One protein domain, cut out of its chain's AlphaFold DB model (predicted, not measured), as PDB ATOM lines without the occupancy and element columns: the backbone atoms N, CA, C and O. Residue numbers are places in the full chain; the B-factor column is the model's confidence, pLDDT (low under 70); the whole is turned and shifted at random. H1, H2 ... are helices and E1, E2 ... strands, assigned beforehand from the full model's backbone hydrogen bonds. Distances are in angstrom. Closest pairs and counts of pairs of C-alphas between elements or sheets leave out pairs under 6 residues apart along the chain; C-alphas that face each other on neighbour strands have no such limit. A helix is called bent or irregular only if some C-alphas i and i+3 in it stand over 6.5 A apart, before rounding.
ATOM      1  N   ALA A  42     170.669 169.306 245.403       94.25
ATOM      2  CA  ALA A  42     170.671 169.925 246.726       94.25
ATOM      3  C   ALA A  42     170.129 168.945 247.790       94.25
ATOM      4  O   ALA A  42     169.112 168.284 247.528       94.25
ATOM      5  N   PRO A  43     170.789 168.824 248.961       94.94
ATOM      6  CA  PRO A  43     170.347 167.931 250.025       94.94
ATOM      7  C   PRO A  43     168.895 168.171 250.429       94.94
ATOM      8  O   PRO A  43     168.403 169.292 250.383       94.94
ATOM      9  N   TRP A  44     168.197 167.140 250.894       93.50
ATOM     10  CA  TRP A  44     166.835 167.297 251.412       93.50
ATOM     11  C   TRP A  44     166.603 166.472 252.673       93.50
ATOM     12  O   TRP A  44     167.474 165.732 253.128       93.50
ATOM     13  N   ALA A  45     165.415 166.626 253.264       92.44
ATOM     14  CA  ALA A  45     165.010 165.935 254.489       92.44
ATOM     15  C   ALA A  45     165.992 166.115 255.664       92.44
ATOM     16  O   ALA A  45     166.123 165.216 256.496       92.44
ATOM     17  N   LEU A  46     166.636 167.286 255.741       94.31
ATOM     18  CA  LEU A  46     167.574 167.642 256.802       94.31
ATOM     19  C   LEU A  46     166.940 167.456 258.181       94.31
ATOM     20  O   LEU A  46     165.824 167.917 258.418       94.31
ATOM     21  N   ASP A  47     167.656 166.790 259.079       94.88
ATOM     22  CA  ASP A  47     167.223 166.505 260.447       94.88
ATOM     23  C   ASP A  47     168.423 166.325 261.370       94.88
ATOM     24  O   ASP A  47     169.565 166.193 260.924       94.88
ATOM     25  N   THR A  48     168.140 166.226 262.656       95.56
ATOM     26  CA  THR A  48     169.083 165.810 263.683       95.56
ATOM     27  C   THR A  48     168.704 164.428 264.234       95.56
ATOM     28  O   THR A  48     167.613 163.908 264.001       95.56
ATOM     29  N   ILE A  49     169.624 163.786 264.948       94.69
ATOM     30  CA  ILE A  49     169.338 162.637 265.811       94.69
ATOM     31  C   ILE A  49     169.918 162.967 267.193       94.69
ATOM     32  O   ILE A  49     171.140 163.140 267.274       94.69
ATOM     33  N   PRO A  50     169.091 163.039 268.258       94.19
ATOM     34  CA  PRO A  50     167.617 162.965 268.257       94.19
ATOM     35  C   PRO A  50     166.962 164.042 267.379       94.19
ATOM     36  O   PRO A  50     167.539 165.110 267.232       94.19
ATOM     37  N   SER A  51     165.788 163.760 266.799       93.00
ATOM     38  CA  SER A  51     165.133 164.677 265.848       93.00
ATOM     39  C   SER A  51     164.690 165.981 266.501       93.00
ATOM     40  O   SER A  51     164.088 165.984 267.577       93.00
ATOM     41  N   THR A  52     164.960 167.084 265.805       91.94
ATOM     42  CA  THR A  52     164.569 168.445 266.192       91.94
ATOM     43  C   THR A  52     163.644 169.102 265.175       91.94
ATOM     44  O   THR A  52     163.437 170.317 265.227       91.94
ATOM     45  N   LYS A  53     163.090 168.328 264.234       88.25
ATOM     46  CA  LYS A  53     162.079 168.831 263.303       88.25
ATOM     47  C   LYS A  53     160.844 169.311 264.053       88.25
ATOM     48  O   LYS A  53     160.379 168.681 264.999       88.25
ATOM     49  N   VAL A  54     160.286 170.410 263.560       83.44
ATOM     50  CA  VAL A  54     159.029 171.000 264.048       83.44
ATOM     51  C   VAL A  54     157.874 170.813 263.060       83.44
ATOM     52  O   VAL A  54     156.740 171.165 263.361       83.44
ATOM     53  N   GLY A  55     158.144 170.212 261.896       83.44
ATOM     54  CA  GLY A  55     157.153 169.882 260.879       83.44
ATOM     55  C   GLY A  55     157.727 168.961 259.799       83.44
ATOM     56  O   GLY A  55     158.923 168.679 259.770       83.44
ATOM     57  N   ALA A  56     156.873 168.491 258.886       80.56
ATOM     58  CA  ALA A  56     157.275 167.560 257.824       80.56
ATOM     59  C   ALA A  56     158.202 168.193 256.766       80.56
ATOM     60  O   ALA A  56     158.994 167.493 256.137       80.56
ATOM     61  N   THR A  57     158.110 169.512 256.576       76.06
ATOM     62  CA  THR A  57     158.842 170.274 255.549       76.06
ATOM     63  C   THR A  57     159.892 171.223 256.126       76.06
ATOM     64  O   THR A  57     160.585 171.894 255.365       76.06
ATOM     65  N   GLU A  58     160.025 171.289 257.452       80.25
ATOM     66  CA  GLU A  58     160.866 172.265 258.146       80.25
ATOM     67  C   GLU A  58     161.827 171.581 259.115       80.25
ATOM     68  O   GLU A  58     161.439 170.775 259.959       80.25
ATOM     69  N   CYS A  59     163.094 171.969 259.037       84.94
ATOM     70  CA  CYS A  59     164.165 171.510 259.920       84.94
ATOM     71  C   CYS A  59     164.428 172.502 261.072       84.94
ATOM     72  O   CYS A  59     165.556 172.620 261.548       84.94
ATOM     73  N   GLY A  60     163.411 173.281 261.465       80.81
ATOM     74  CA  GLY A  60     163.539 174.381 262.432       80.81
ATOM     75  C   GLY A  60     163.994 175.708 261.814       80.81
ATOM     76  O   GLY A  60     164.411 176.616 262.519       80.81
ATOM     77  N   ASN A  61     163.930 175.848 260.491       80.44
ATOM     78  CA  ASN A  61     164.276 177.076 259.766       80.44
ATOM     79  C   ASN A  61     163.254 178.226 259.945       80.44
ATOM     80  O   ASN A  61     163.484 179.329 259.449       80.44
ATOM     81  N   GLY A  62     162.154 177.997 260.673       76.88
ATOM     82  CA  GLY A  62     161.205 179.019 261.123       76.88
ATOM     83  C   GLY A  62     161.548 179.629 262.494       76.88
ATOM     84  O   GLY A  62     162.709 179.716 262.905       76.88
ATOM     85  N   SER A  63     160.523 180.085 263.218       74.00
ATOM     86  CA  SER A  63     160.649 180.627 264.584       74.00
ATOM     87  C   SER A  63     160.639 179.559 265.683       74.00
ATOM     88  O   SER A  63     161.006 179.858 266.814       74.00
ATOM     89  N   SER A  64     160.221 178.332 265.367       81.56
ATOM     90  CA  SER A  64     160.092 177.224 266.317       81.56
ATOM     91  C   SER A  64     161.210 176.203 266.131       81.56
ATOM     92  O   SER A  64     161.597 175.890 265.005       81.56
ATOM     93  N   TYR A  65     161.708 175.657 267.237       85.69
ATOM     94  CA  TYR A  65     162.737 174.620 267.258       85.69
ATOM     95  C   TYR A  65     162.600 173.761 268.519       85.69
ATOM     96  O   TYR A  65     161.964 174.160 269.493       85.69
ATOM     97  N   VAL A  66     163.211 172.576 268.499       91.31
ATOM     98  CA  VAL A  66     163.316 171.687 269.664       91.31
ATOM     99  C   VAL A  66     164.674 171.896 270.333       91.31
ATOM    100  O   VAL A  66     165.689 172.013 269.640       91.31
ATOM    101  N   THR A  67     164.696 171.927 271.665       93.94
ATOM    102  CA  THR A  67     165.930 171.955 272.460       93.94
ATOM    103  C   THR A  67     166.332 170.536 272.851       93.94
ATOM    104  O   THR A  67     165.504 169.729 273.269       93.94
ATOM    105  N   LEU A  68     167.609 170.218 272.667       94.06
ATOM    106  CA  LEU A  68     168.213 168.945 273.035       94.06
ATOM    107  C   LEU A  68     168.956 169.079 274.366       94.06
ATOM    108  O   LEU A  68     169.605 170.094 274.608       94.06
ATOM    109  N   GLY A  69     168.870 168.036 275.188       93.19
ATOM    110  CA  GLY A  69     169.554 167.927 276.473       93.19
ATOM    111  C   GLY A  69     171.061 167.678 276.360       93.19
ATOM    112  O   GLY A  69     171.688 167.898 275.323       93.19
ATOM    113  N   ASN A  70     171.646 167.102 277.411       92.88
ATOM    114  CA  ASN A  70     173.066 166.725 277.484       92.88
ATOM    115  C   ASN A  70     173.448 165.498 276.608       92.88
ATOM    116  O   ASN A  70     173.940 164.476 277.104       92.88
ATOM    117  N   THR A  71     173.255 165.596 275.292       94.56
ATOM    118  CA  THR A  71     173.523 164.536 274.305       94.56
ATOM    119  C   THR A  71     174.323 165.046 273.112       94.56
ATOM    120  O   THR A  71     174.231 166.215 272.742       94.56
ATOM    121  N   ASP A  72     175.090 164.155 272.484       97.00
ATOM    122  CA  ASP A  72     175.648 164.416 271.157       97.00
ATOM    123  C   ASP A  72     174.516 164.527 270.130       97.00
ATOM    124  O   ASP A  72     173.454 163.914 270.287       97.00
ATOM    125  N   VAL A  73     174.759 165.296 269.067       97.06
ATOM    126  CA  VAL A  73     173.766 165.576 268.026       97.06
ATOM    127  C   VAL A  73     174.304 165.103 266.691       97.06
ATOM    128  O   VAL A  73     175.368 165.535 266.261       97.06
ATOM    129  N   THR A  74     173.584 164.226 266.000       97.88
ATOM    130  CA  THR A  74     173.969 163.819 264.642       97.88
ATOM    131  C   THR A  74     173.178 164.611 263.617       97.88
ATOM    132  O   THR A  74     171.963 164.482 263.573       97.88
ATOM    133  N   LEU A  75     173.850 165.405 262.783       97.88
ATOM    134  CA  LEU A  75     173.230 166.082 261.643       97.88
ATOM    135  C   LEU A  75     173.051 165.077 260.510       97.88
ATOM    136  O   LEU A  75     173.952 164.278 260.236       97.88
ATOM    137  N   THR A  76     171.899 165.114 259.852       97.00
ATOM    138  CA  THR A  76     171.546 164.162 258.801       97.00
ATOM    139  C   THR A  76     170.924 164.854 257.600       97.00
ATOM    140  O   THR A  76     170.161 165.801 257.756       97.00
ATOM    141  N   ALA A  77     171.230 164.378 256.397       96.38
ATOM    142  CA  ALA A  77     170.612 164.855 255.163       96.38
ATOM    143  C   ALA A  77     170.502 163.711 254.152       96.38
ATOM    144  O   ALA A  77     171.347 162.819 254.136       96.38
ATOM    145  N   GLN A  78     169.478 163.732 253.303       96.06
ATOM    146  CA  GLN A  78     169.405 162.859 252.134       96.06
ATOM    147  C   GLN A  78     170.125 163.522 250.968       96.06
ATOM    148  O   GLN A  78     169.916 164.709 250.703       96.06
ATOM    149  N   VAL A  79     170.979 162.756 250.294       96.44
ATOM    150  CA  VAL A  79     171.823 163.243 249.200       96.44
ATOM    151  C   VAL A  79     171.751 162.306 248.007       96.44
ATOM    152  O   VAL A  79     171.560 161.098 248.162       96.44
ATOM    153  N   TRP A  80     171.879 162.857 246.805       95.31
ATOM    154  CA  TRP A  80     171.822 162.077 245.578       95.31
ATOM    155  C   TRP A  80     172.534 162.788 244.440       95.31
ATOM    156  O   TRP A  80     172.435 164.009 244.301       95.31
ATOM    157  N   ASP A  81     173.184 161.985 243.612       92.19
ATOM    158  CA  ASP A  81     173.820 162.406 242.380       92.19
ATOM    159  C   ASP A  81     173.158 161.670 241.204       92.19
ATOM    160  O   ASP A  81     173.036 160.438 241.263       92.19
ATOM    161  N   PRO A  82     172.708 162.386 240.156       90.75
ATOM    162  CA  PRO A  82     172.156 161.774 238.953       90.75
ATOM    163  C   PRO A  82     173.064 160.741 238.276       90.75
ATOM    164  O   PRO A  82     172.543 159.870 237.570       90.75
ATOM    165  N   ASP A  83     174.378 160.848 238.452       88.81
ATOM    166  CA  ASP A  83     175.401 159.985 237.856       88.81
ATOM    167  C   ASP A  83     175.891 158.896 238.829       88.81
ATOM    168  O   ASP A  83     176.488 157.899 238.415       88.81
ATOM    169  N   GLY A  84     175.507 158.992 240.107       88.88
ATOM    170  CA  GLY A  84     175.891 158.046 241.150       88.88
ATOM    171  C   GLY A  84     177.368 158.162 241.543       88.88
ATOM    172  O   GLY A  84     178.078 159.058 241.111       88.88
ATOM    173  N   GLY A  85     177.851 157.237 242.372       90.06
ATOM    174  CA  GLY A  85     179.246 157.230 242.822       90.06
ATOM    175  C   GLY A  85     179.452 157.938 244.159       90.06
ATOM    176  O   GLY A  85     178.524 158.055 244.958       90.06
ATOM    177  N   ASP A  86     180.689 158.335 244.444       92.69
ATOM    178  CA  ASP A  86     181.048 158.967 245.713       92.69
ATOM    179  C   ASP A  86     180.836 160.482 245.643       92.69
ATOM    180  O   ASP A  86     181.438 161.158 244.814       92.69
ATOM    181  N   VAL A  87     180.064 161.018 246.585       94.06
ATOM    182  CA  VAL A  87     179.894 162.459 246.800       94.06
ATOM    183  C   VAL A  87     180.440 162.871 248.165       94.06
ATOM    184  O   VAL A  87     180.426 162.081 249.115       94.06
ATOM    185  N   ASN A  88     180.900 164.115 248.297       94.81
ATOM    186  CA  ASN A  88     181.201 164.710 249.597       94.81
ATOM    187  C   ASN A  88     180.021 165.570 250.045       94.81
ATOM    188  O   ASN A  88     179.547 166.439 249.320       94.81
ATOM    189  N   VAL A  89     179.579 165.364 251.279       96.50
ATOM    190  CA  VAL A  89     178.520 166.154 251.906       96.50
ATOM    191  C   VAL A  89     179.149 167.048 252.956       96.50
ATOM    192  O   VAL A  89     179.678 166.557 253.955       96.50
ATOM    193  N   GLN A  90     179.118 168.353 252.717       96.38
ATOM    194  CA  GLN A  90     179.640 169.358 253.630       96.38
ATOM    195  C   GLN A  90     178.537 169.835 254.571       96.38
ATOM    196  O   GLN A  90     177.472 170.246 254.119       96.38
ATOM    197  N   PHE A  91     178.807 169.808 255.873       97.62
ATOM    198  CA  PHE A  91     177.938 170.331 256.920       97.62
ATOM    199  C   PHE A  91     178.587 171.548 257.562       97.62
ATOM    200  O   PHE A  91     179.717 171.466 258.046       97.62
ATOM    201  N   HIS A  92     177.841 172.647 257.612       97.19
ATOM    202  CA  HIS A  92     178.191 173.844 258.369       97.19
ATOM    203  C   HIS A  92     177.256 173.976 259.555       97.19
ATOM    204  O   HIS A  92     176.043 173.898 259.379       97.19
ATOM    205  N   LEU A  93     177.809 174.230 260.736       97.81
ATOM    206  CA  LEU A  93     177.063 174.531 261.953       97.81
ATOM    207  C   LEU A  93     177.701 175.730 262.671       97.81
ATOM    208  O   LEU A  93     178.925 175.839 262.793       97.81
ATOM    209  N   TRP A  94     176.837 176.638 263.119       97.19
ATOM    210  CA  TRP A  94     177.191 177.888 263.784       97.19
ATOM    211  C   TRP A  94     176.157 178.241 264.855       97.19
ATOM    212  O   TRP A  94     175.045 177.710 264.894       97.19
ATOM    213  N   ALA A  95     176.516 179.173 265.733       96.69
ATOM    214  CA  ALA A  95     175.584 179.745 266.694       96.69
ATOM    215  C   ALA A  95     174.566 180.619 265.943       96.69
ATOM    216  O   ALA A  95     174.959 181.455 265.130       96.69
ATOM    217  N   THR A  96     173.264 180.438 266.174       94.12
ATOM    218  CA  THR A  96     172.208 181.134 265.418       94.12
ATOM    219  C   THR A  96     172.437 182.652 265.394       94.12
ATOM    220  O   THR A  96     172.667 183.279 266.424       94.12
ATOM    221  N   GLY A  97     172.406 183.245 264.193       92.50
ATOM    222  CA  GLY A  97     172.689 184.672 263.975       92.50
ATOM    223  C   GLY A  97     174.176 185.053 263.908       92.50
ATOM    224  O   GLY A  97     174.484 186.232 263.752       92.50
ATOM    225  N   LYS A  98     175.098 184.086 264.005       94.38
ATOM    226  CA  LYS A  98     176.556 184.301 263.990       94.38
ATOM    227  C   LYS A  98     177.266 183.618 262.813       94.38
ATOM    228  O   LYS A  98     178.390 183.168 262.966       94.38
ATOM    229  N   HIS A  99     176.615 183.477 261.655       92.75
ATOM    230  CA  HIS A  99     177.245 182.830 260.490       92.75
ATOM    231  C   HIS A  99     178.410 183.671 259.943       92.75
ATOM    232  O   HIS A  99     179.522 183.172 259.807       92.75
ATOM    233  N   ASP A 100     178.156 184.958 259.683       91.50
ATOM    234  CA  ASP A 100     179.102 185.880 259.027       91.50
ATOM    235  C   ASP A 100     179.861 186.783 260.015       91.50
ATOM    236  O   ASP A 100     180.610 187.676 259.624       91.50
ATOM    237  N   VAL A 101     179.653 186.572 261.314       92.50
ATOM    238  CA  VAL A 101     180.301 187.310 262.403       92.50
ATOM    239  C   VAL A 101     180.833 186.324 263.432       92.50
ATOM    240  O   VAL A 101     180.285 185.237 263.575       92.50
ATOM    241  N   SER A 102     181.873 186.703 264.179       91.75
ATOM    242  CA  SER A 102     182.474 185.843 265.212       91.75
ATOM    243  C   SER A 102     181.413 185.231 266.158       91.75
ATOM    244  O   SER A 102     180.523 185.966 266.611       91.75
ATOM    245  N   PRO A 103     181.471 183.916 266.464       92.88
ATOM    246  CA  PRO A 103     182.549 182.969 266.133       92.88
ATOM    247  C   PRO A 103     182.516 182.399 264.703       92.88
ATOM    248  O   PRO A 103     183.454 181.708 264.319       92.88
ATOM    249  N   GLY A 104     181.485 182.688 263.906       94.75
ATOM    250  CA  GLY A 104     181.325 182.119 262.571       94.75
ATOM    251  C   GLY A 104     180.920 180.643 262.592       94.75
ATOM    252  O   GLY A 104     180.432 180.108 263.595       94.75
ATOM    253  N   VAL A 105     181.145 179.968 261.463       96.69
ATOM    254  CA  VAL A 105     181.033 178.507 261.351       96.69
ATOM    255  C   VAL A 105     182.163 177.855 262.149       96.69
ATOM    256  O   VAL A 105     183.324 177.916 261.756       96.69
ATOM    257  N   PHE A 106     181.818 177.216 263.267       96.69
ATOM    258  CA  PHE A 106     182.781 176.524 264.134       96.69
ATOM    259  C   PHE A 106     182.846 175.015 263.863       96.69
ATOM    260  O   PHE A 106     183.764 174.331 264.318       96.69
ATOM    261  N   PHE A 107     181.872 174.478 263.128       97.69
ATOM    262  CA  PHE A 107     181.852 173.090 262.695       97.69
ATOM    263  C   PHE A 107     181.654 173.048 261.183       97.69
ATOM    264  O   PHE A 107     180.558 173.279 260.676       97.69
ATOM    265  N   ASP A 108     182.751 172.767 260.485       96.81
ATOM    266  CA  ASP A 108     182.807 172.526 259.048       96.81
ATOM    267  C   ASP A 108     183.374 171.122 258.825       96.81
ATOM    268  O   ASP A 108     184.550 170.854 259.107       96.81
ATOM    269  N   LYS A 109     182.513 170.187 258.417       97.31
ATOM    270  CA  LYS A 109     182.885 168.783 258.214       97.31
ATOM    271  C   LYS A 109     182.333 168.257 256.905       97.31
ATOM    272  O   LYS A 109     181.150 168.406 256.617       97.31
ATOM    273  N   LYS A 110     183.196 167.568 256.159       94.81
ATOM    274  CA  LYS A 110     182.836 166.811 254.962       94.81
ATOM    275  C   LYS A 110     182.757 165.326 255.288       94.81
ATOM    276  O   LYS A 110     183.653 164.788 255.940       94.81
ATOM    277  N   VAL A 111     181.699 164.671 254.821       96.31
ATOM    278  CA  VAL A 111     181.516 163.218 254.914       96.31
ATOM    279  C   VAL A 111     181.322 162.663 253.513       96.31
ATOM    280  O   VAL A 111     180.485 163.156 252.764       96.31
ATOM    281  N   LYS A 112     182.089 161.632 253.164       95.69
ATOM    282  CA  LYS A 112     181.930 160.928 251.894       95.69
ATOM    283  C   LYS A 112     180.759 159.949 251.977       95.69
ATOM    284  O   LYS A 112     180.673 159.180 252.934       95.69
ATOM    285  N   VAL A 113     179.890 159.965 250.972       95.81
ATOM    286  CA  VAL A 113     178.725 159.081 250.849       95.81
ATOM    287  C   VAL A 113     178.678 158.530 249.433       95.81
ATOM    288  O   VAL A 113     178.771 159.285 248.474       95.81
ATOM    289  N   THR A 114     178.503 157.221 249.295       94.75
ATOM    290  CA  THR A 114     178.284 156.590 247.993       94.75
ATOM    291  C   THR A 114     176.789 156.570 247.679       94.75
ATOM    292  O   THR A 114     175.993 156.045 248.462       94.75
ATOM    293  N   VAL A 115     176.399 157.124 246.534       93.25
ATOM    294  CA  VAL A 115     175.014 157.222 246.055       93.25
ATOM    295  C   VAL A 115     174.818 156.408 244.774       93.25
ATOM    296  O   VAL A 115     175.751 156.171 244.010       93.25
ATOM    297  N   SER A 116     173.586 155.962 244.526       92.50
ATOM    298  CA  SER A 116     173.238 155.242 243.298       92.50
ATOM    299  C   SER A 116     172.426 156.125 242.357       92.50
ATOM    300  O   SER A 116     171.370 156.634 242.745       92.50
ATOM    301  N   ALA A 117     172.854 156.211 241.095       89.88
ATOM    302  CA  ALA A 117     172.113 156.883 240.028       89.88
ATOM    303  C   ALA A 117     170.678 156.337 239.876       89.88
ATOM    304  O   ALA A 117     169.753 157.077 239.558       89.88
ATOM    305  N   SER A 118     170.461 155.045 240.156       91.44
ATOM    306  CA  SER A 118     169.149 154.397 240.027       91.44
ATOM    307  C   SER A 118     168.234 154.581 241.243       91.44
ATOM    308  O   SER A 118     167.102 154.101 241.225       91.44
ATOM    309  N   SER A 119     168.709 155.226 242.314       90.75
ATOM    310  CA  SER A 119     167.979 155.388 243.573       90.75
ATOM    311  C   SER A 119     167.728 156.862 243.871       90.75
ATOM    312  O   SER A 119     168.368 157.456 244.738       90.75
ATOM    313  N   SER A 120     166.753 157.456 243.181       85.75
ATOM    314  CA  SER A 120     166.403 158.880 243.320       85.75
ATOM    315  C   SER A 120     165.864 159.275 244.704       85.75
ATOM    316  O   SER A 120     165.657 160.458 244.964       85.75
ATOM    317  N   SER A 121     165.630 158.308 245.600       87.88
ATOM    318  CA  SER A 121     165.362 158.537 247.026       87.88
ATOM    319  C   SER A 121     166.599 158.966 247.824       87.88
ATOM    320  O   SER A 121     166.453 159.355 248.980       87.88
ATOM    321  N   GLY A 122     167.791 158.908 247.221       92.50
ATOM    322  CA  GLY A 122     169.054 159.301 247.834       92.50
ATOM    323  C   GLY A 122     169.589 158.327 248.883       92.50
ATOM    324  O   GLY A 122     169.012 157.266 249.132       92.50
ATOM    325  N   ALA A 123     170.731 158.697 249.463       95.81
ATOM    326  CA  ALA A 123     171.371 158.018 250.583       95.81
ATOM    327  C   ALA A 123     171.526 158.977 251.781       95.81
ATOM    328  O   ALA A 123     171.737 160.179 251.583       95.81
ATOM    329  N   PRO A 124     171.460 158.473 253.027       96.44
ATOM    330  CA  PRO A 124     171.602 159.306 254.212       96.44
ATOM    331  C   PRO A 124     173.071 159.652 254.483       96.44
ATOM    332  O   PRO A 124     173.883 158.782 254.793       96.44
ATOM    333  N   ALA A 125     173.387 160.940 254.474       97.50
ATOM    334  CA  ALA A 125     174.613 161.489 255.031       97.50
ATOM    335  C   ALA A 125     174.431 161.758 256.528       97.50
ATOM    336  O   ALA A 125     173.384 162.262 256.936       97.50
ATOM    337  N   LYS A 126     175.437 161.432 257.347       97.94
ATOM    338  CA  LYS A 126     175.399 161.627 258.803       97.94
ATOM    339  C   LYS A 126     176.732 162.151 259.319       97.94
ATOM    340  O   LYS A 126     177.776 161.615 258.952       97.94
ATOM    341  N   VAL A 127     176.694 163.133 260.213       98.19
ATOM    342  CA  VAL A 127     177.879 163.596 260.943       98.19
ATOM    343  C   VAL A 127     177.527 163.921 262.392       98.19
ATOM    344  O   VAL A 127     176.553 164.620 262.659       98.19
ATOM    345  N   THR A 128     178.305 163.400 263.341       98.31
ATOM    346  CA  THR A 128     178.087 163.644 264.772       98.31
ATOM    347  C   THR A 128     178.824 164.899 265.222       98.31
ATOM    348  O   THR A 128     180.027 165.050 265.006       98.31
ATOM    349  N   VAL A 129     178.082 165.787 265.870       98.19
ATOM    350  CA  VAL A 129     178.561 166.985 266.546       98.19
ATOM    351  C   VAL A 129     178.670 166.652 268.036       98.19
ATOM    352  O   VAL A 129     177.644 166.386 268.672       98.19
ATOM    353  N   PRO A 130     179.885 166.648 268.609       97.94
ATOM    354  CA  PRO A 130     180.064 166.374 270.027       97.94
ATOM    355  C   PRO A 130     179.386 167.439 270.889       97.94
ATOM    356  O   PRO A 130     179.556 168.639 270.658       97.94
ATOM    357  N   LYS A 131     178.700 167.020 271.948       95.94
ATOM    358  CA  LYS A 131     178.044 167.916 272.907       95.94
ATOM    359  C   LYS A 131     179.008 168.872 273.601       95.94
ATOM    360  O   LYS A 131     178.636 169.995 273.903       95.94
ATOM    361  N   ALA A 132     180.266 168.467 273.786       97.00
ATOM    362  CA  ALA A 132     181.316 169.338 274.315       97.00
ATOM    363  C   ALA A 132     181.591 170.539 273.391       97.00
ATOM    364  O   ALA A 132     181.841 171.644 273.866       97.00
ATOM    365  N   LEU A 133     181.499 170.341 272.070       97.19
ATOM    366  CA  LEU A 133     181.660 171.420 271.097       97.19
ATOM    367  C   LEU A 133     180.454 172.368 271.112       97.19
ATOM    368  O   LEU A 133     180.632 173.581 271.008       97.19
ATOM    369  N   LEU A 134     179.243 171.821 271.262       97.38
ATOM    370  CA  LEU A 134     178.026 172.616 271.433       97.38
ATOM    371  C   LEU A 134     178.087 173.430 272.729       97.38
ATOM    372  O   LEU A 134     177.852 174.635 272.703       97.38
ATOM    373  N   ASP A 135     178.487 172.820 273.843       96.06
ATOM    374  CA  ASP A 135     178.606 173.498 275.136       96.06
ATOM    375  C   ASP A 135     179.621 174.652 275.098       96.06
ATOM    376  O   ASP A 135     179.341 175.739 275.599       96.06
ATOM    377  N   GLN A 136     180.741 174.474 274.389       96.56
ATOM    378  CA  GLN A 136     181.730 175.533 274.172       96.56
ATOM    379  C   GLN A 136     181.153 176.760 273.441       96.56
ATOM    380  O   GLN A 136     181.572 177.888 273.708       96.56
ATOM    381  N   HIS A 137     180.200 176.565 272.522       96.44
ATOM    382  CA  HIS A 137     179.682 177.629 271.652       96.44
ATOM    383  C   HIS A 137     178.281 178.129 272.034       96.44
ATOM    384  O   HIS A 137     177.835 179.144 271.491       96.44
ATOM    385  N   LYS A 138     177.591 177.485 272.988       94.56
ATOM    386  CA  LYS A 138     176.199 177.811 273.354       94.56
ATOM    387  C   LYS A 138     176.025 179.259 273.822       94.56
ATOM    388  O   LYS A 138     175.009 179.889 273.535       94.56
ATOM    389  N   GLY A 139     177.034 179.823 274.491       94.62
ATOM    390  CA  GLY A 139     176.993 181.194 275.009       94.62
ATOM    391  C   GLY A 139     176.853 182.277 273.930       94.62
ATOM    392  O   GLY A 139     176.376 183.368 274.224       94.62
ATOM    393  N   ALA A 140     177.204 181.986 272.671       95.44
ATOM    394  CA  ALA A 140     177.146 182.964 271.580       95.44
ATOM    395  C   ALA A 140     175.713 183.293 271.105       95.44
ATOM    396  O   ALA A 140     175.515 184.270 270.376       95.44
ATOM    397  N   SER A 141     174.733 182.475 271.497       93.50
ATOM    398  CA  SER A 141     173.362 182.480 270.968       93.50
ATOM    399  C   SER A 141     172.303 182.019 271.979       93.50
ATOM    400  O   SER A 141     171.162 181.774 271.592       93.50
ATOM    401  N   GLY A 142     172.659 181.857 273.258       90.88
ATOM    402  CA  GLY A 142     171.758 181.285 274.267       90.88
ATOM    403  C   GLY A 142     171.375 179.832 273.960       90.88
ATOM    404  O   GLY A 142     170.222 179.455 274.123       90.88
ATOM    405  N   GLY A 143     172.319 179.042 273.440       93.38
ATOM    406  CA  GLY A 143     172.122 177.625 273.116       93.38
ATOM    407  C   GLY A 143     171.432 177.356 271.786       93.38
ATOM    408  O   GLY A 143     171.161 176.204 271.473       93.38
ATOM    409  N   GLN A 144     171.171 178.381 270.973       94.75
ATOM    410  CA  GLN A 144     170.571 178.195 269.655       94.75
ATOM    411  C   GLN A 144     171.639 177.951 268.593       94.75
ATOM    412  O   GLN A 144     172.549 178.763 268.404       94.75
ATOM    413  N   PHE A 145     171.485 176.877 267.834       96.31
ATOM    414  CA  PHE A 145     172.374 176.528 266.738       96.31
ATOM    415  C   PHE A 145     171.633 176.494 265.410       96.31
ATOM    416  O   PHE A 145     170.461 176.127 265.342       96.31
ATOM    417  N   SER A 146     172.334 176.899 264.357       95.75
ATOM    418  CA  SER A 146     171.867 176.871 262.977       95.75
ATOM    419  C   SER A 146     172.844 176.069 262.126       95.75
ATOM    420  O   SER A 146     174.055 176.157 262.333       95.75
ATOM    421  N   TRP A 147     172.334 175.306 261.166       96.50
ATOM    422  CA  TRP A 147     173.162 174.503 260.277       96.50
ATOM    423  C   TRP A 147     172.586 174.388 258.864       96.50
ATOM    424  O   TRP A 147     171.405 174.648 258.623       96.50
ATOM    425  N   LYS A 148     173.448 174.024 257.915       95.88
ATOM    426  CA  LYS A 148     173.108 173.759 256.509       95.88
ATOM    427  C   LYS A 148     174.030 172.681 255.943       95.88
ATOM    428  O   LYS A 148     175.099 172.423 256.502       95.88
ATOM    429  N   ALA A 149     173.625 172.080 254.831       96.94
ATOM    430  CA  ALA A 149     174.410 171.083 254.117       96.94
ATOM    431  C   ALA A 149     174.494 171.382 252.614       96.94
ATOM    432  O   ALA A 149     173.582 171.983 252.048       96.94
ATOM    433  N   GLN A 150     175.569 170.939 251.972       95.75
ATOM    434  CA  GLN A 150     175.783 171.002 250.522       95.75
ATOM    435  C   GLN A 150     176.427 169.696 250.060       95.75
ATOM    436  O   GLN A 150     177.147 169.061 250.830       95.75
ATOM    437  N   VAL A 151     176.162 169.283 248.820       94.88
ATOM    438  CA  VAL A 151     176.801 168.112 248.209       94.88
ATOM    439  C   VAL A 151     177.691 168.572 247.068       94.88
ATOM    440  O   VAL A 151     177.280 169.405 246.268       94.88
ATOM    441  N   GLU A 152     178.894 168.022 246.986       92.19
ATOM    442  CA  GLU A 152     179.822 168.197 245.868       92.19
ATOM    443  C   GLU A 152     180.237 166.823 245.331       92.19
ATOM    444  O   GLU A 152     180.336 165.845 246.082       92.19
ATOM    445  N   ASP A 153     180.503 166.761 244.033       86.31
ATOM    446  CA  ASP A 153     181.136 165.597 243.425       86.31
ATOM    447  C   ASP A 153     182.593 165.474 243.922       86.31
ATOM    448  O   ASP A 153     183.344 166.452 243.976       86.31
ATOM    449  N   VAL A 154     183.012 164.261 244.305       82.62
ATOM    450  CA  VAL A 154     184.392 163.973 244.733       82.62
ATOM    451  C   VAL A 154     185.396 164.168 243.591       82.62
ATOM    452  O   VAL A 154     186.558 164.484 243.857       82.62
ATOM    453  N   ALA A 155     184.979 163.959 242.341       74.44
ATOM    454  CA  ALA A 155     185.829 164.088 241.164       74.44
ATOM    455  C   ALA A 155     186.067 165.550 240.750       74.44
ATOM    456  O   ALA A 155     187.111 165.843 240.162       74.44
ATOM    457  N   ASP A 156     185.142 166.464 241.070       70.94
ATOM    458  CA  ASP A 156     185.249 167.886 240.734       70.94
ATOM    459  C   ASP A 156     184.453 168.779 241.708       70.94
ATOM    460  O   ASP A 156     183.232 168.919 241.622       70.94
ATOM    461  N   ALA A 157     185.169 169.470 242.601       62.78
ATOM    462  CA  ALA A 157     184.577 170.399 243.568       62.78
ATOM    463  C   ALA A 157     183.896 171.629 242.920       62.78
ATOM    464  O   ALA A 157     183.194 172.373 243.605       62.78
ATOM    465  N   GLY A 158     184.084 171.862 241.612       68.75
ATOM    466  CA  GLY A 158     183.358 172.874 240.842       68.75
ATOM    467  C   GLY A 158     181.884 172.530 240.581       68.75
ATOM    468  O   GLY A 158     181.127 173.412 240.173       68.75
ATOM    469  N   PHE A 159     181.464 171.287 240.844       78.69
ATOM    470  CA  PHE A 159     180.086 170.803 240.709       78.69
ATOM    471  C   PHE A 159     179.438 170.600 242.082       78.69
ATOM    472  O   PHE A 159     179.081 169.493 242.479       78.69
ATOM    473  N   ALA A 160     179.289 171.690 242.829       86.88
ATOM    474  CA  ALA A 160     178.528 171.684 244.069       86.88
ATOM    475  C   ALA A 160     177.041 171.972 243.805       86.88
ATOM    476  O   ALA A 160     176.690 172.802 242.963       86.88
ATOM    477  N   SER A 161     176.164 171.311 244.556       92.12
ATOM    478  CA  SER A 161     174.743 171.647 244.630       92.12
ATOM    479  C   SER A 161     174.536 173.023 245.273       92.12
ATOM    480  O   SER A 161     175.445 173.568 245.895       92.12
ATOM    481  N   ASP A 162     173.313 173.551 245.269       92.12
ATOM    482  CA  ASP A 162     172.972 174.632 246.201       92.12
ATOM    483  C   ASP A 162     173.090 174.153 247.659       92.12
ATOM    484  O   ASP A 162     172.898 172.968 247.969       92.12
ATOM    485  N   TRP A 163     173.380 175.086 248.569       93.94
ATOM    486  CA  TRP A 163     173.226 174.848 250.003       93.94
ATOM    487  C   TRP A 163     171.758 174.581 250.339       93.94
ATOM    488  O   TRP A 163     170.856 175.180 249.760       93.94
ATOM    489  N   THR A 164     171.515 173.716 251.316       94.19
ATOM    490  CA  THR A 164     170.199 173.540 251.930       94.19
ATOM    491  C   THR A 164     170.302 173.763 253.437       94.19
ATOM    492  O   THR A 164     171.023 173.018 254.100       94.19
ATOM    493  N   PRO A 165     169.593 174.752 254.007       92.81
ATOM    494  CA  PRO A 165     168.811 175.789 253.317       92.81
ATOM    495  C   PRO A 165     169.653 176.669 252.371       92.81
ATOM    496  O   PRO A 165     170.866 176.792 252.552       92.81
ATOM    497  N   THR A 166     169.009 177.253 251.352       91.19
ATOM    498  CA  THR A 166     169.667 178.068 250.312       91.19
ATOM    499  C   THR A 166     170.368 179.285 250.900       91.19
ATOM    500  O   THR A 166     169.999 179.787 251.961       91.19
ATOM    501  N   GLN A 167     171.375 179.804 250.200       83.94
ATOM    502  CA  GLN A 167     172.104 180.986 250.650       83.94
ATOM    503  C   GLN A 167     171.149 182.166 250.922       83.94
ATOM    504  O   GLN A 167     170.280 182.476 250.113       83.94
ATOM    505  N   GLY A 168     171.301 182.804 252.087       81.69
ATOM    506  CA  GLY A 168     170.424 183.883 252.557       81.69
ATOM    507  C   GLY A 168     169.152 183.417 253.279       81.69
ATOM    508  O   GLY A 168     168.538 184.222 253.977       81.69
ATOM    509  N   ALA A 169     168.775 182.137 253.181       88.12
ATOM    510  CA  ALA A 169     167.685 181.574 253.973       88.12
ATOM    511  C   ALA A 169     168.154 181.224 255.402       88.12
ATOM    512  O   ALA A 169     169.334 180.923 255.615       88.12
ATOM    513  N   PRO A 170     167.249 181.222 256.399       88.19
ATOM    514  CA  PRO A 170     167.565 180.712 257.728       88.19
ATOM    515  C   PRO A 170     168.024 179.251 257.666       88.19
ATOM    516  O   PRO A 170     167.372 178.423 257.032       88.19
ATOM    517  N   GLY A 171     169.128 178.933 258.347       91.06
ATOM    518  CA  GLY A 171     169.584 177.551 258.522       91.06
ATOM    519  C   GLY A 171     168.577 176.703 259.307       91.06
ATOM    520  O   GLY A 171     167.710 177.240 259.995       91.06
ATOM    521  N   CYS A 172     168.716 175.380 259.236       94.12
ATOM    522  CA  CYS A 172     168.011 174.452 260.121       94.12
ATOM    523  C   CYS A 172     168.402 174.731 261.573       94.12
ATOM    524  O   CYS A 172     169.589 174.927 261.831       94.12
ATOM    525  N   ARG A 173     167.451 174.748 262.516       93.12
ATOM    526  CA  ARG A 173     167.719 175.162 263.905       93.12
ATOM    527  C   ARG A 173     167.420 174.078 264.922       93.12
ATOM    528  O   ARG A 173     166.468 173.313 264.781       93.12
ATOM    529  N   PHE A 174     168.213 174.079 265.984       95.19
ATOM    530  CA  PHE A 174     167.931 173.362 267.220       95.19
ATOM    531  C   PHE A 174     168.479 174.139 268.417       95.19
ATOM    532  O   PHE A 174     169.423 174.924 268.287       95.19
ATOM    533  N   GLY A 175     167.873 173.926 269.579       94.69
ATOM    534  CA  GLY A 175     168.410 174.375 270.857       94.69
ATOM    535  C   GLY A 175     169.297 173.297 271.475       94.69
ATOM    536  O   GLY A 175     169.111 172.109 271.216       94.69
ATOM    537  N   PHE A 176     170.230 173.697 272.323       96.06
ATOM    538  CA  PHE A 176     171.029 172.797 273.138       96.06
ATOM    539  C   PHE A 176     171.147 173.362 274.547       96.06
ATOM    540  O   PHE A 176     171.697 174.448 274.749       96.06
ATOM    541  N   ASP A 177     170.639 172.593 275.496       95.31
ATOM    542  CA  ASP A 177     170.681 172.890 276.913       95.31
ATOM    543  C   ASP A 177     171.109 171.633 277.684       95.31
ATOM    544  O   ASP A 177     170.312 170.718 277.883       95.31
TER     545      ASP A 177
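AT A GLANCE: This is residues 42 to 177 of the 575 residues of a protein of Streptomyces sp. I6 (UniProt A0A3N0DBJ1). Two strongly twisted antiparallel sheets lie face to face as a sandwich, E4, E3, E6 and E7 in one and E1, E2 and E5 in the other, and the short helix H1 sits across one end. The larger sheet curls, so that E4 comes beside E5 at one edge of the sandwich, while E7 is a short strand near the end where H1 lies. The printed part has 136 residues with one named helix and seven named strands, in the order E1, E2, E3, E4, E5, H1, E6, E7 along the chain. The sheets run E4 - E3 - E6 - E7 and E1 - E2 - E5, and the class is mostly strand. The whole is compact, with a radius of gyration of the C-alphas of 14.5 A and spans of 43 by 29 by 26 A.

HOW THE PARTS SIT: In the larger sheet, E3, residues 85 to 95, and E4, residues 105 to 115, form an antiparallel hairpin at 159 degrees, with N 91 and O 109 within hydrogen-bond range at 2.8 A. On the other side of E3 is E6, residues 144 to 153, antiparallel at 159 degrees, with N 90 and O 150 at 2.8 A. E6 and the edge strand E7, residues 172 to 176, form a hairpin at 137 degrees, with N 147 and O 172 at 2.8 A. From edge to edge the strands' lines turn by 58 degrees and the way across the sheet turns by 68 degrees. In the second sheet, the inner strand E2, residues 73 to 80, forms a hairpin with E1, residues 42 to 49, with N 49 and O 74 at 2.8 A. E2 is also antiparallel to E5, residues 123 to 129, with N 75 and O 127 at 2.8 A. Between the sheets, the closest C-alphas of E4 and E5 are those of Val 115 and Ala 123, 5.9 A apart. Those of E1 and E6 are Pro 43 and Gln 150, 6.3 A apart. Among the pairs that are apart are E5 and E6, and E1 and E3. H1, residues 131 to 140, is on the larger sheet at a height over the sheet of 6.7 A, and with it makes two layers, a helix on one face of a sheet. It is only just over E6, with 3 of its 10 C-alphas, and on the local plane it stands at 63 degrees to E6, only just across the strands. The closest C-alphas of H1 and E3 are those of Ala 95 and Ala 140, 6.1 A apart. H1 is irregular, with C-alphas 136 and 139 lying 7.4 A apart, and 4 of its 6 O i to N i+4 pairs are within hydrogen-bond range.

IN THESE COORDINATES: E3 is 33.0 A from first to last C-alpha, from (179.246, 157.230, 242.822) to (175.584, 179.745, 266.694). E6 is 31.0 A long, E4 26.9 A, E2 22.8 A and E1 20.5 A. E1 begins at C-alpha 42, (170.671, 169.925, 246.726), and bends by 55 degrees at residue 45. E5 has 7 residues, H1 has 10, and E7 has 5, ending at C-alpha 176, (171.029, 172.797, 273.138).

THE WHOLE: The C-alphas of Ser 118 and Gly 139 are the two farthest apart, at 44.8 A. The printed part has no cut. The links E1 to E2, residues 50 to 72, and E6 to E7, residues 154 to 171, are long; within the first, residues 67 to 68 pair in parallel with residues 175 to 176 of E7. The mean pLDDT of the printed part is 91.9, and residues 157 to 158 are under 70.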